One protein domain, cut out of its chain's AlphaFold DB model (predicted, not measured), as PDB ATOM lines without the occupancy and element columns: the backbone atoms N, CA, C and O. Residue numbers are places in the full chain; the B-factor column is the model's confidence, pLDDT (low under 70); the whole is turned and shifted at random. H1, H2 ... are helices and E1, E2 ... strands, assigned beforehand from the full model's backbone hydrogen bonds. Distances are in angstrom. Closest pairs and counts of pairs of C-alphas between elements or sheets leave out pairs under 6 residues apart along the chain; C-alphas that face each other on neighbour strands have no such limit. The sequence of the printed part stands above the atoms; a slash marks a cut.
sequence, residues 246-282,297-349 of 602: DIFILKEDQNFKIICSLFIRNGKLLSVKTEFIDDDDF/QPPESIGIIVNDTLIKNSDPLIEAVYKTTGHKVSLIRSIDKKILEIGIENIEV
ATOM      1  N   ASP A 246     -36.601 -32.984 -46.821       92.69
ATOM      2  CA  ASP A 246     -35.447 -33.010 -47.724       92.69
ATOM      3  C   ASP A 246     -34.647 -34.291 -47.485       92.69
ATOM      4  O   ASP A 246     -34.503 -34.730 -46.345       92.69
ATOM      5  N   ILE A 247     -34.134 -34.906 -48.549       94.00
ATOM      6  CA  ILE A 247     -33.273 -36.091 -48.463       94.00
ATOM      7  C   ILE A 247     -31.910 -35.757 -49.056       94.00
ATOM      8  O   ILE A 247     -31.814 -35.315 -50.199       94.00
ATOM      9  N   PHE A 248     -30.858 -36.014 -48.285       95.25
ATOM     10  CA  PHE A 248     -29.468 -35.862 -48.691       95.25
ATOM     11  C   PHE A 248     -28.818 -37.239 -48.766       95.25
ATOM     12  O   PHE A 248     -28.727 -37.944 -47.760       95.25
ATOM     13  N   ILE A 249     -28.377 -37.626 -49.958       95.88
ATOM     14  CA  ILE A 249     -27.737 -38.912 -50.229       95.88
ATOM     15  C   ILE A 249     -26.271 -38.650 -50.533       95.88
ATOM     16  O   ILE A 249     -25.961 -38.011 -51.534       95.88
ATOM     17  N   LEU A 250     -25.385 -39.134 -49.673       95.62
ATOM     18  CA  LEU A 250     -23.943 -39.111 -49.847       95.62
ATOM     19  C   LEU A 250     -23.469 -40.486 -50.313       95.62
ATOM     20  O   LEU A 250     -23.677 -41.485 -49.622       95.62
ATOM     21  N   LYS A 251     -22.795 -40.521 -51.459       93.56
ATOM     22  CA  LYS A 251     -22.105 -41.707 -51.962       93.56
ATOM     23  C   LYS A 251     -20.626 -41.404 -52.111       93.56
ATOM     24  O   LYS A 251     -20.253 -40.398 -52.715       93.56
ATOM     25  N   GLU A 252     -19.793 -42.246 -51.526       90.50
ATOM     26  CA  GLU A 252     -18.343 -42.101 -51.583       90.50
ATOM     27  C   GLU A 252     -17.787 -42.940 -52.736       90.50
ATOM     28  O   GLU A 252     -18.071 -44.132 -52.847       90.50
ATOM     29  N   ASP A 253     -17.017 -42.303 -53.614       83.25
ATOM     30  CA  ASP A 253     -16.218 -42.954 -54.652       83.25
ATOM     31  C   ASP A 253     -14.729 -42.857 -54.270       83.25
ATOM     32  O   ASP A 253     -14.358 -42.153 -53.330       83.25
ATOM     33  N   GLN A 254     -13.848 -43.542 -54.999       76.75
ATOM     34  CA  GLN A 254     -12.416 -43.631 -54.688       76.75
ATOM     35  C   GLN A 254     -11.720 -42.264 -54.609       76.75
ATOM     36  O   GLN A 254     -10.796 -42.100 -53.819       76.75
ATOM     37  N   ASN A 255     -12.150 -41.298 -55.428       75.31
ATOM     38  CA  ASN A 255     -11.461 -40.011 -55.596       75.31
ATOM     39  C   ASN A 255     -12.326 -38.788 -55.271       75.31
ATOM     40  O   ASN A 255     -11.835 -37.664 -55.307       75.31
ATOM     41  N   PHE A 256     -13.623 -38.969 -55.040       85.62
ATOM     42  CA  PHE A 256     -14.556 -37.879 -54.778       85.62
ATOM     43  C   PHE A 256     -15.805 -38.420 -54.092       85.62
ATOM     44  O   PHE A 256     -16.119 -39.606 -54.159       85.62
ATOM     45  N   LYS A 257     -16.558 -37.528 -53.461       90.75
ATOM     46  CA  LYS A 257     -17.869 -37.826 -52.889       90.75
ATOM     47  C   LYS A 257     -18.950 -37.184 -53.744       90.75
ATOM     48  O   LYS A 257     -18.746 -36.111 -54.310       90.75
ATOM     49  N   ILE A 258     -20.104 -37.823 -53.831       93.44
ATOM     50  CA  ILE A 258     -21.260 -37.328 -54.573       93.44
ATOM     51  C   ILE A 258     -22.383 -37.098 -53.576       93.44
ATOM     52  O   ILE A 258     -22.743 -38.010 -52.834       93.44
ATOM     53  N   ILE A 259     -22.942 -35.891 -53.561       94.12
ATOM     54  CA  ILE A 259     -24.128 -35.574 -52.771       94.12
ATOM     55  C   ILE A 259     -25.311 -35.291 -53.692       94.12
ATOM     56  O   ILE A 259     -25.257 -34.390 -54.525       94.12
ATOM     57  N   CYS A 260     -26.393 -36.044 -53.525       93.81
ATOM     58  CA  CYS A 260     -27.677 -35.793 -54.170       93.81
ATOM     59  C   CYS A 260     -28.663 -35.253 -53.134       93.81
ATOM     60  O   CYS A 260     -28.942 -35.898 -52.125       93.81
ATOM     61  N   SER A 261     -29.164 -34.045 -53.375       92.75
ATOM     62  CA  SER A 261     -30.161 -33.371 -52.546       92.75
ATOM     63  C   SER A 261     -31.513 -33.400 -53.251       92.75
ATOM     64  O   SER A 261     -31.678 -32.803 -54.320       92.75
ATOM     65  N   LEU A 262     -32.481 -34.071 -52.637       90.06
ATOM     66  CA  LEU A 262     -33.874 -34.132 -53.059       90.06
ATOM     67  C   LEU A 262     -34.694 -33.204 -52.161       90.06
ATOM     68  O   LEU A 262     -34.692 -33.371 -50.942       90.06
ATOM     69  N   PHE A 263     -35.413 -32.255 -52.756       86.69
ATOM     70  CA  PHE A 263     -36.285 -31.337 -52.023       86.69
ATOM     71  C   PHE A 263     -37.748 -31.693 -52.270       86.69
ATOM     72  O   PHE A 263     -38.248 -31.513 -53.385       86.69
ATOM     73  N   ILE A 264     -38.437 -32.196 -51.243       84.50
ATOM     74  CA  ILE A 264     -39.830 -32.639 -51.324       84.50
ATOM     75  C   ILE A 264     -40.709 -31.676 -50.526       84.50
ATOM     76  O   ILE A 264     -40.463 -31.391 -49.352       84.50
ATOM     77  N   ARG A 265     -41.759 -31.147 -51.151       80.31
ATOM     78  CA  ARG A 265     -42.772 -30.330 -50.469       80.31
ATOM     79  C   ARG A 265     -44.140 -30.931 -50.730       80.31
ATOM     80  O   ARG A 265     -44.520 -31.084 -51.890       80.31
ATOM     81  N   ASN A 266     -44.858 -31.253 -49.660       71.88
ATOM     82  CA  ASN A 266     -46.217 -31.798 -49.694       71.88
ATOM     83  C   ASN A 266     -46.357 -32.966 -50.691       71.88
ATOM     84  O   ASN A 266     -47.130 -32.887 -51.649       71.88
ATOM     85  N   GLY A 267     -45.495 -33.978 -50.549       70.94
ATOM     86  CA  GLY A 267     -45.497 -35.177 -51.400       70.94
ATOM     87  C   GLY A 267     -45.040 -34.995 -52.841       70.94
ATOM     88  O   GLY A 267     -45.163 -35.910 -53.654       70.94
ATOM     89  N   LYS A 268     -44.496 -33.826 -53.193       73.88
ATOM     90  CA  LYS A 268     -43.988 -33.548 -54.540       73.88
ATOM     91  C   LYS A 268     -42.502 -33.261 -54.509       73.88
ATOM     92  O   LYS A 268     -42.046 -32.365 -53.797       73.88
ATOM     93  N   LEU A 269     -41.755 -33.992 -55.330       78.12
ATOM     94  CA  LEU A 269     -40.348 -33.713 -55.592       78.12
ATOM     95  C   LEU A 269     -40.234 -32.407 -56.391       78.12
ATOM     96  O   LEU A 269     -40.545 -32.372 -57.580       78.12
ATOM     97  N   LEU A 270     -39.820 -31.322 -55.737       75.25
ATOM     98  CA  LEU A 270     -39.674 -30.015 -56.381       75.25
ATOM     99  C   LEU A 270     -38.373 -29.898 -57.173       75.25
ATOM    100  O   LEU A 270     -38.288 -29.127 -58.129       75.25
ATOM    101  N   SER A 271     -37.325 -30.567 -56.698       77.50
ATOM    102  CA  SER A 271     -35.963 -30.252 -57.100       77.50
ATOM    103  C   SER A 271     -35.009 -31.388 -56.738       77.50
ATOM    104  O   SER A 271     -35.046 -31.891 -55.617       77.50
ATOM    105  N   VAL A 272     -34.128 -31.736 -57.678       84.19
ATOM    106  CA  VAL A 272     -33.013 -32.677 -57.500       84.19
ATOM    107  C   VAL A 272     -31.724 -31.963 -57.861       84.19
ATOM    108  O   VAL A 272     -31.635 -31.377 -58.941       84.19
ATOM    109  N   LYS A 273     -30.731 -31.990 -56.974       86.19
ATOM    110  CA  LYS A 273     -29.405 -31.432 -57.252       86.19
ATOM    111  C   LYS A 273     -28.310 -32.400 -56.839       86.19
ATOM    112  O   LYS A 273     -28.230 -32.755 -55.668       86.19
ATOM    113  N   THR A 274     -27.438 -32.719 -57.787       90.00
ATOM    114  CA  THR A 274     -26.241 -33.533 -57.569       90.00
ATOM    115  C   THR A 274     -25.002 -32.638 -57.561       90.00
ATOM    116  O   THR A 274     -24.852 -31.770 -58.423       90.00
ATOM    117  N   GLU A 275     -24.118 -32.817 -56.581       88.75
ATOM    118  CA  GLU A 275     -22.838 -32.112 -56.476       88.75
ATOM    119  C   GLU A 275     -21.691 -33.095 -56.237       88.75
ATOM    120  O   GLU A 275     -21.830 -34.066 -55.495       88.75
ATOM    121  N   PHE A 276     -20.542 -32.805 -56.851       88.00
ATOM    122  CA  PHE A 276     -19.304 -33.564 -56.700       88.00
ATOM    123  C   PHE A 276     -18.370 -32.821 -55.752       88.00
ATOM    124  O   PHE A 276     -18.144 -31.617 -55.905       88.00
ATOM    125  N   ILE A 277     -17.837 -33.542 -54.776       86.88
ATOM    126  CA  ILE A 277     -17.055 -33.006 -53.675       86.88
ATOM    127  C   ILE A 277     -15.685 -33.685 -53.643       86.88
ATOM    128  O   ILE A 277     -15.578 -34.880 -53.387       86.88
ATOM    129  N   ASP A 278     -14.640 -32.893 -53.871       81.88
ATOM    130  CA  ASP A 278     -13.234 -33.293 -53.741       81.88
ATOM    131  C   ASP A 278     -12.688 -32.793 -52.389       81.88
ATOM    132  O   ASP A 278     -12.099 -31.709 -52.279       81.88
ATOM    133  N   ASP A 279     -13.049 -33.512 -51.319       81.19
ATOM    134  CA  ASP A 279     -12.617 -33.244 -49.942       81.19
ATOM    135  C   ASP A 279     -12.771 -34.488 -49.049       81.19
ATOM    136  O   ASP A 279     -13.886 -34.960 -48.769       81.19
ATOM    137  N   ASP A 280     -11.636 -34.991 -48.565       78.31
ATOM    138  CA  ASP A 280     -11.572 -36.153 -47.672       78.31
ATOM    139  C   ASP A 280     -12.354 -35.917 -46.379       78.31
ATOM    140  O   ASP A 280     -13.005 -36.825 -45.865       78.31
ATOM    141  N   ASP A 281     -12.368 -34.674 -45.898       80.06
ATOM    142  CA  ASP A 281     -12.933 -34.287 -44.612       80.06
ATOM    143  C   ASP A 281     -14.333 -33.675 -44.739       80.06
ATOM    144  O   ASP A 281     -14.834 -33.057 -43.801       80.06
ATOM    145  N   PHE A 282     -14.986 -33.856 -45.895       86.88
ATOM    146  CA  PHE A 282     -16.366 -33.429 -46.100       86.88
ATOM    147  C   PHE A 282     -17.310 -34.008 -45.041       86.88
ATOM    148  O   PHE A 282     -17.466 -35.227 -44.940       86.88
ATOM    149  N   GLN A 297     -34.839 -21.641 -44.261       82.00
ATOM    150  CA  GLN A 297     -36.116 -22.298 -44.565       82.00
ATOM    151  C   GLN A 297     -35.924 -23.825 -44.603       82.00
ATOM    152  O   GLN A 297     -35.953 -24.420 -45.688       82.00
ATOM    153  N   PRO A 298     -35.634 -24.467 -43.455       87.94
ATOM    154  CA  PRO A 298     -35.560 -25.918 -43.392       87.94
ATOM    155  C   PRO A 298     -36.956 -26.559 -43.496       87.94
ATOM    156  O   PRO A 298     -37.954 -25.917 -43.162       87.94
ATOM    157  N   PRO A 299     -37.047 -27.815 -43.963       90.12
ATOM    158  CA  PRO A 299     -38.294 -28.573 -43.983       90.12
ATOM    159  C   PRO A 299     -38.665 -29.086 -42.579       90.12
ATOM    160  O   PRO A 299     -37.912 -28.919 -41.622       90.12
ATOM    161  N   GLU A 300     -39.800 -29.777 -42.457       89.94
ATOM    162  CA  GLU A 300     -40.222 -30.413 -41.198       89.94
ATOM    163  C   GLU A 300     -39.311 -31.585 -40.814       89.94
ATOM    164  O   GLU A 300     -39.084 -31.864 -39.632       89.94
ATOM    165  N   SER A 301     -38.800 -32.301 -41.818       91.69
ATOM    166  CA  SER A 301     -37.943 -33.467 -41.614       91.69
ATOM    167  C   SER A 301     -36.789 -33.533 -42.613       91.69
ATOM    168  O   SER A 301     -36.922 -33.103 -43.757       91.69
ATOM    169  N   ILE A 302     -35.664 -34.112 -42.195       94.38
ATOM    170  CA  ILE A 302     -34.486 -34.342 -43.036       94.38
ATOM    171  C   ILE A 302     -34.126 -35.832 -43.020       94.38
ATOM    172  O   ILE A 302     -34.026 -36.449 -41.960       94.38
ATOM    173  N   GLY A 303     -33.921 -36.417 -44.196       93.62
ATOM    174  CA  GLY A 303     -33.323 -37.736 -44.375       93.62
ATOM    175  C   GLY A 303     -31.857 -37.607 -44.770       93.62
ATOM    176  O   GLY A 303     -31.521 -36.805 -45.638       93.62
ATOM    177  N   ILE A 304     -30.986 -38.398 -44.149       95.38
ATOM    178  CA  ILE A 304     -29.559 -38.445 -44.484       95.38
ATOM    179  C   ILE A 304     -29.203 -39.890 -44.777       95.38
ATOM    180  O   ILE A 304     -29.382 -40.758 -43.925       95.38
ATOM    181  N   ILE A 305     -28.709 -40.151 -45.976       93.31
ATOM    182  CA  ILE A 305     -28.265 -41.471 -46.408       93.31
ATOM    183  C   ILE A 305     -26.782 -41.368 -46.726       93.31
ATOM    184  O   ILE A 305     -26.375 -40.471 -47.457       93.31
ATOM    185  N   VAL A 306     -25.982 -42.278 -46.184       91.81
ATOM    186  CA  VAL A 306     -24.547 -42.375 -46.467       91.81
ATOM    187  C   VAL A 306     -24.259 -43.797 -46.909       91.81
ATOM    188  O   VAL A 306     -24.561 -44.725 -46.162       91.81
ATOM    189  N   ASN A 307     -23.710 -43.973 -48.114       88.00
ATOM    190  CA  ASN A 307     -23.396 -45.284 -48.696       88.00
ATOM    191  C   ASN A 307     -24.575 -46.269 -48.533       88.00
ATOM    192  O   ASN A 307     -24.461 -47.313 -47.893       88.00
ATOM    193  N   ASP A 308     -25.746 -45.852 -49.029       85.12
ATOM    194  CA  ASP A 308     -27.026 -46.579 -48.988       85.12
ATOM    195  C   ASP A 308     -27.588 -46.873 -47.578       85.12
ATOM    196  O   ASP A 308     -28.619 -47.530 -47.426       85.12
ATOM    197  N   THR A 309     -26.974 -46.317 -46.528       88.38
ATOM    198  CA  THR A 309     -27.404 -46.475 -45.134       88.38
ATOM    199  C   THR A 309     -28.103 -45.221 -44.620       88.38
ATOM    200  O   THR A 309     -27.524 -44.137 -44.585       88.38
ATOM    201  N   LEU A 310     -29.352 -45.367 -44.162       90.19
ATOM    202  CA  LEU A 310     -30.106 -44.281 -43.529       90.19
ATOM    203  C   LEU A 310     -29.556 -43.973 -42.130       90.19
ATOM    204  O   LEU A 310     -29.610 -44.810 -41.224       90.19
ATOM    205  N   ILE A 311     -29.105 -42.739 -41.936       90.62
ATOM    206  CA  ILE A 311     -28.653 -42.228 -40.648       90.62
ATOM    207  C   ILE A 311     -29.866 -41.911 -39.776       90.62
ATOM    208  O   ILE A 311     -30.671 -41.032 -40.076       90.62
ATOM    209  N   LYS A 312     -29.985 -42.642 -38.664       83.12
ATOM    210  CA  LYS A 312     -31.102 -42.515 -37.716       83.12
ATOM    211  C   LYS A 312     -30.788 -41.613 -36.522       83.12
ATOM    212  O   LYS A 312     -31.707 -41.290 -35.775       83.12
ATOM    213  N   ASN A 313     -29.539 -41.215 -36.302       80.94
ATOM    214  CA  ASN A 313     -29.189 -40.274 -35.239       80.94
ATOM    215  C   ASN A 313     -28.215 -39.216 -35.767       80.94
ATOM    216  O   ASN A 313     -27.177 -39.554 -36.327       80.94
ATOM    217  N   SER A 314     -28.595 -37.954 -35.604       82.50
ATOM    218  CA  SER A 314     -27.790 -36.765 -35.872       82.50
ATOM    219  C   SER A 314     -28.340 -35.605 -35.029       82.50
ATOM    220  O   SER A 314     -28.659 -34.527 -35.534       82.50
ATOM    221  N   ASP A 315     -28.515 -35.854 -33.726       84.56
ATOM    222  CA  ASP A 315     -28.994 -34.853 -32.763       84.56
ATOM    223  C   ASP A 315     -28.194 -33.531 -32.823       84.56
ATOM    224  O   ASP A 315     -28.824 -32.469 -32.836       84.56
ATOM    225  N   PRO A 316     -26.849 -33.542 -32.988       90.06
ATOM    226  CA  PRO A 316     -26.073 -32.308 -33.112       90.06
ATOM    227  C   PRO A 316     -26.462 -31.438 -34.312       90.06
ATOM    228  O   PRO A 316     -26.500 -30.212 -34.207       90.06
ATOM    229  N   LEU A 317     -26.775 -32.055 -35.457       92.94
ATOM    230  CA  LEU A 317     -27.212 -31.330 -36.648       92.94
ATOM    231  C   LEU A 317     -28.579 -30.690 -36.422       92.94
ATOM    232  O   LEU A 317     -28.769 -29.521 -36.751       92.94
ATOM    233  N   ILE A 318     -29.526 -31.444 -35.865       93.81
ATOM    234  CA  ILE A 318     -30.879 -30.947 -35.602       93.81
ATOM    235  C   ILE A 318     -30.842 -29.781 -34.612       93.81
ATOM    236  O   ILE A 318     -31.472 -28.749 -34.855       93.81
ATOM    237  N   GLU A 319     -30.053 -29.900 -33.543       92.69
ATOM    238  CA  GLU A 319     -29.837 -28.818 -32.584       92.69
ATOM    239  C   GLU A 319     -29.210 -27.586 -33.256       92.69
ATOM    240  O   GLU A 319     -29.682 -26.462 -33.059       92.69
ATOM    241  N   ALA A 320     -28.187 -27.776 -34.096       92.06
ATOM    242  CA  ALA A 320     -27.527 -26.686 -34.808       92.06
ATOM    243  C   ALA A 320     -28.456 -25.984 -35.815       92.06
ATOM    244  O   ALA A 320     -28.474 -24.751 -35.891       92.06
ATOM    245  N   VAL A 321     -29.269 -26.737 -36.563       93.00
ATOM    246  CA  VAL A 321     -30.278 -26.184 -37.481       93.00
ATOM    247  C   VAL A 321     -31.330 -25.398 -36.702       93.00
ATOM    248  O   VAL A 321     -31.654 -24.276 -37.100       93.00
ATOM    249  N   TYR A 322     -31.806 -25.918 -35.566       92.94
ATOM    250  CA  TYR A 322     -32.751 -25.211 -34.701       92.94
ATOM    251  C   TYR A 322     -32.164 -23.902 -34.161       92.94
ATOM    252  O   TYR A 322     -32.773 -22.848 -34.331       92.94
ATOM    253  N   LYS A 323     -30.951 -23.927 -33.594       91.62
ATOM    254  CA  LYS A 323     -30.256 -22.724 -33.097       91.62
ATOM    255  C   LYS A 323     -30.013 -21.682 -34.196       91.62
ATOM    256  O   LYS A 323     -30.039 -20.486 -33.923       91.62
ATOM    257  N   THR A 324     -29.795 -22.124 -35.434       87.94
ATOM    258  CA  THR A 324     -29.508 -21.239 -36.574       87.94
ATOM    259  C   THR A 324     -30.761 -20.618 -37.182       87.94
ATOM    260  O   THR A 324     -30.740 -19.452 -37.573       87.94
ATOM    261  N   THR A 325     -31.836 -21.399 -37.308       87.56
ATOM    262  CA  THR A 325     -33.027 -21.025 -38.089       87.56
ATOM    263  C   THR A 325     -34.241 -20.698 -37.221       87.56
ATOM    264  O   THR A 325     -35.136 -19.985 -37.661       87.56
ATOM    265  N   GLY A 326     -34.289 -21.199 -35.983       87.06
ATOM    266  CA  GLY A 326     -35.452 -21.148 -35.094       87.06
ATOM    267  C   GLY A 326     -36.524 -22.207 -35.389       87.06
ATOM    268  O   GLY A 326     -37.502 -22.301 -34.648       87.06
ATOM    269  N   HIS A 327     -36.355 -23.019 -36.437       87.25
ATOM    270  CA  HIS A 327     -37.323 -24.034 -36.848       87.25
ATOM    271  C   HIS A 327     -36.958 -25.409 -36.288       87.25
ATOM    272  O   HIS A 327     -35.811 -25.847 -36.382       87.25
ATOM    273  N   LYS A 328     -37.940 -26.097 -35.697       89.44
ATOM    274  CA  LYS A 328     -37.768 -27.485 -35.256       89.44
ATOM    275  C   LYS A 328     -37.810 -28.405 -36.468       89.44
ATOM    276  O   LYS A 328     -38.748 -28.336 -37.254       89.44
ATOM    277  N   VAL A 329     -36.810 -29.270 -36.571       92.25
ATOM    278  CA  VAL A 329     -36.677 -30.257 -37.643       92.25
ATOM    279  C   VAL A 329     -36.506 -31.630 -37.011       92.25
ATOM    280  O   VAL A 329     -35.942 -31.743 -35.925       92.25
ATOM    281  N   SER A 330     -36.997 -32.675 -37.666       92.06
ATOM    282  CA  SER A 330     -36.810 -34.057 -37.217       92.06
ATOM    283  C   SER A 330     -36.032 -34.890 -38.235       92.06
ATOM    284  O   SER A 330     -35.973 -34.555 -39.416       92.06
ATOM    285  N   LEU A 331     -35.411 -35.983 -37.792       92.12
ATOM    286  CA  LEU A 331     -34.788 -36.938 -38.708       92.12
ATOM    287  C   LEU A 331     -35.805 -37.966 -39.190       92.12
ATOM    288  O   LEU A 331     -36.547 -38.553 -38.397       92.12
ATOM    289  N   ILE A 332     -35.785 -38.232 -40.492       89.25
ATOM    290  CA  ILE A 332     -36.591 -39.287 -41.094       89.25
ATOM    291  C   ILE A 332     -36.088 -40.653 -40.612       89.25
ATOM    292  O   ILE A 332     -34.898 -40.957 -40.664       89.25
ATOM    293  N   ARG A 333     -37.015 -41.506 -40.158       86.00
ATOM    294  CA  ARG A 333     -36.715 -42.861 -39.659       86.00
ATOM    295  C   ARG A 333     -36.840 -43.954 -40.725       86.00
ATOM    296  O   ARG A 333     -36.239 -45.016 -40.568       86.00
ATOM    297  N   SER A 334     -37.592 -43.682 -41.790       85.94
ATOM    298  CA  SER A 334     -37.830 -44.569 -42.933       85.94
ATOM    299  C   SER A 334     -38.118 -43.745 -44.187       85.94
ATOM    300  O   SER A 334     -38.858 -42.766 -44.111       85.94
ATOM    301  N   ILE A 335     -37.572 -44.155 -45.328       82.94
ATOM    302  CA  ILE A 335     -37.741 -43.478 -46.620       82.94
ATOM    303  C   ILE A 335     -38.420 -44.450 -47.586       82.94
ATOM    304  O   ILE A 335     -38.092 -45.637 -47.590       82.94
ATOM    305  N   ASP A 336     -39.363 -43.956 -48.390       83.94
ATOM    306  CA  ASP A 336     -39.956 -44.737 -49.477       83.94
ATOM    307  C   ASP A 336     -38.857 -45.158 -50.463       83.94
ATOM    308  O   ASP A 336     -38.079 -44.330 -50.950       83.94
ATOM    309  N   LYS A 337     -38.813 -46.455 -50.770       84.50
ATOM    310  CA  LYS A 337     -37.836 -47.050 -51.680       84.50
ATOM    311  C   LYS A 337     -37.787 -46.330 -53.031       84.50
ATOM    312  O   LYS A 337     -36.698 -46.118 -53.549       84.50
ATOM    313  N   LYS A 338     -38.927 -45.872 -53.557       83.81
ATOM    314  CA  LYS A 338     -38.991 -45.141 -54.831       83.81
ATOM    315  C   LYS A 338     -38.227 -43.819 -54.786       83.81
ATOM    316  O   LYS A 338     -37.597 -43.442 -55.766       83.81
ATOM    317  N   ILE A 339     -38.265 -43.107 -53.657       84.69
ATOM    318  CA  ILE A 339     -37.545 -41.831 -53.506       84.69
ATOM    319  C   ILE A 339     -36.038 -42.082 -53.459       84.69
ATOM    320  O   ILE A 339     -35.265 -41.348 -54.076       84.69
ATOM    321  N   LEU A 340     -35.635 -43.132 -52.741       88.00
ATOM    322  CA  LEU A 340     -34.242 -43.558 -52.683       88.00
ATOM    323  C   LEU A 340     -33.732 -43.962 -54.075       88.00
ATOM    324  O   LEU A 340     -32.668 -43.501 -54.478       88.00
ATOM    325  N   GLU A 341     -34.508 -44.754 -54.821       89.19
ATOM    326  CA  GLU A 341     -34.190 -45.181 -56.191       89.19
ATOM    327  C   GLU A 341     -33.966 -43.980 -57.120       89.19
ATOM    328  O   GLU A 341     -32.939 -43.924 -57.788       89.19
ATOM    329  N   ILE A 342     -34.841 -42.966 -57.080       88.31
ATOM    330  CA  ILE A 342     -34.664 -41.722 -57.854       88.31
ATOM    331  C   ILE A 342     -33.337 -41.044 -57.512       88.31
ATOM    332  O   ILE A 342     -32.609 -40.600 -58.400       88.31
ATOM    333  N   GLY A 343     -33.029 -40.926 -56.221       90.62
ATOM    334  CA  GLY A 343     -31.806 -40.278 -55.769       90.62
ATOM    335  C   GLY A 343     -30.545 -41.018 -56.213       90.62
ATOM    336  O   GLY A 343     -29.607 -40.378 -56.687       90.62
ATOM    337  N   ILE A 344     -30.545 -42.351 -56.115       91.50
ATOM    338  CA  ILE A 344     -29.441 -43.212 -56.561       91.50
ATOM    339  C   ILE A 344     -29.286 -43.153 -58.084       91.50
ATOM    340  O   ILE A 344     -28.175 -42.966 -58.566       91.50
ATOM    341  N   GLU A 345     -30.374 -43.239 -58.849       91.12
ATOM    342  CA  GLU A 345     -30.330 -43.165 -60.314       91.12
ATOM    343  C   GLU A 345     -29.751 -41.823 -60.792       91.12
ATOM    344  O   GLU A 345     -28.887 -41.795 -61.667       91.12
ATOM    345  N   ASN A 346     -30.134 -40.708 -60.153       90.19
ATOM    346  CA  ASN A 346     -29.542 -39.397 -60.441       90.19
ATOM    347  C   ASN A 346     -28.044 -39.340 -60.108       90.19
ATOM    348  O   ASN A 346     -27.294 -38.678 -60.826       90.19
ATOM    349  N   ILE A 347     -27.600 -40.010 -59.038       93.38
ATOM    350  CA  ILE A 347     -26.174 -40.115 -58.708       93.38
ATOM    351  C   ILE A 347     -25.437 -40.873 -59.808       93.38
ATOM    352  O   ILE A 347     -24.432 -40.365 -60.297       93.38
ATOM    353  N   GLU A 348     -25.921 -42.046 -60.215       92.62
ATOM    354  CA  GLU A 348     -25.231 -42.880 -61.205       92.62
ATOM    355  C   GLU A 348     -25.147 -42.195 -62.577       92.62
ATOM    356  O   GLU A 348     -24.068 -42.132 -63.166       92.62
ATOM    357  N   VAL A 349     -26.239 -41.583 -63.050       91.31
ATOM    358  CA  VAL A 349     -26.260 -40.859 -64.334       91.31
ATOM    359  C   VAL A 349     -25.283 -39.678 -64.333       91.31
ATOM    360  O   VAL A 349     -24.489 -39.513 -65.265       91.31
TER     361      VAL A 349
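Overview. This is residues 246 to 282 and 297 to 349 of the 602 residues of the protein "UvrABC system protein C" of Calditerrivibrio nitroreducens (strain DSM 19672 / NBRC 101217 / Yu37-1) (UniProt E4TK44). A twisted wall of four strands has H2 slanting over one face, with H1 off the sheet beyond edge strand E4. The 90 printed residues run E1 E2 E3 E4 H1 H2, mixed in class; the mixed sheet's order is E3 E2 E1 E4. It is compact, radius of gyration of the C-alphas 13.2 A, spanning 37 by 31 by 21 A.

Arrangement. E1, residues 246 to 252, E2, 257 to 265, and E3, 268 to 277, form a meander, each strand the antiparallel neighbour of the one before; N 249 and O 260 are 2.8 A apart, as are N 261 and O 273. E4, residues 301 to 306, is parallel to E1, N 248 to O 303 2.8 A. H1, residues 315 to 325, is not on the sheet. H2, residues 337 to 349, is on it, making two layers, helix on sheet, at a height over the sheet of 8.7 A; the closest C-alphas of E2 and H2, Cys 260 and Gly 343, are 6.3 A apart. In both helices every O i to N i+4 pair is within hydrogen-bond range.

Along the chain. From first to last C-alpha, E1 measures 19.8 A, E2 26.1 A, E3 27.0 A and H2 18.2 A. C-alpha 246 is at (-35.447, -33.010, -47.724), C-alpha 349 at (-26.260, -40.859, -64.334).

Size, cuts and confidence. Residues 283 to 296 are not printed; C-alphas 282 and 297 are 22.7 A apart. H1 to H2 is a long link. No printed residue is under 70 in pLDDT.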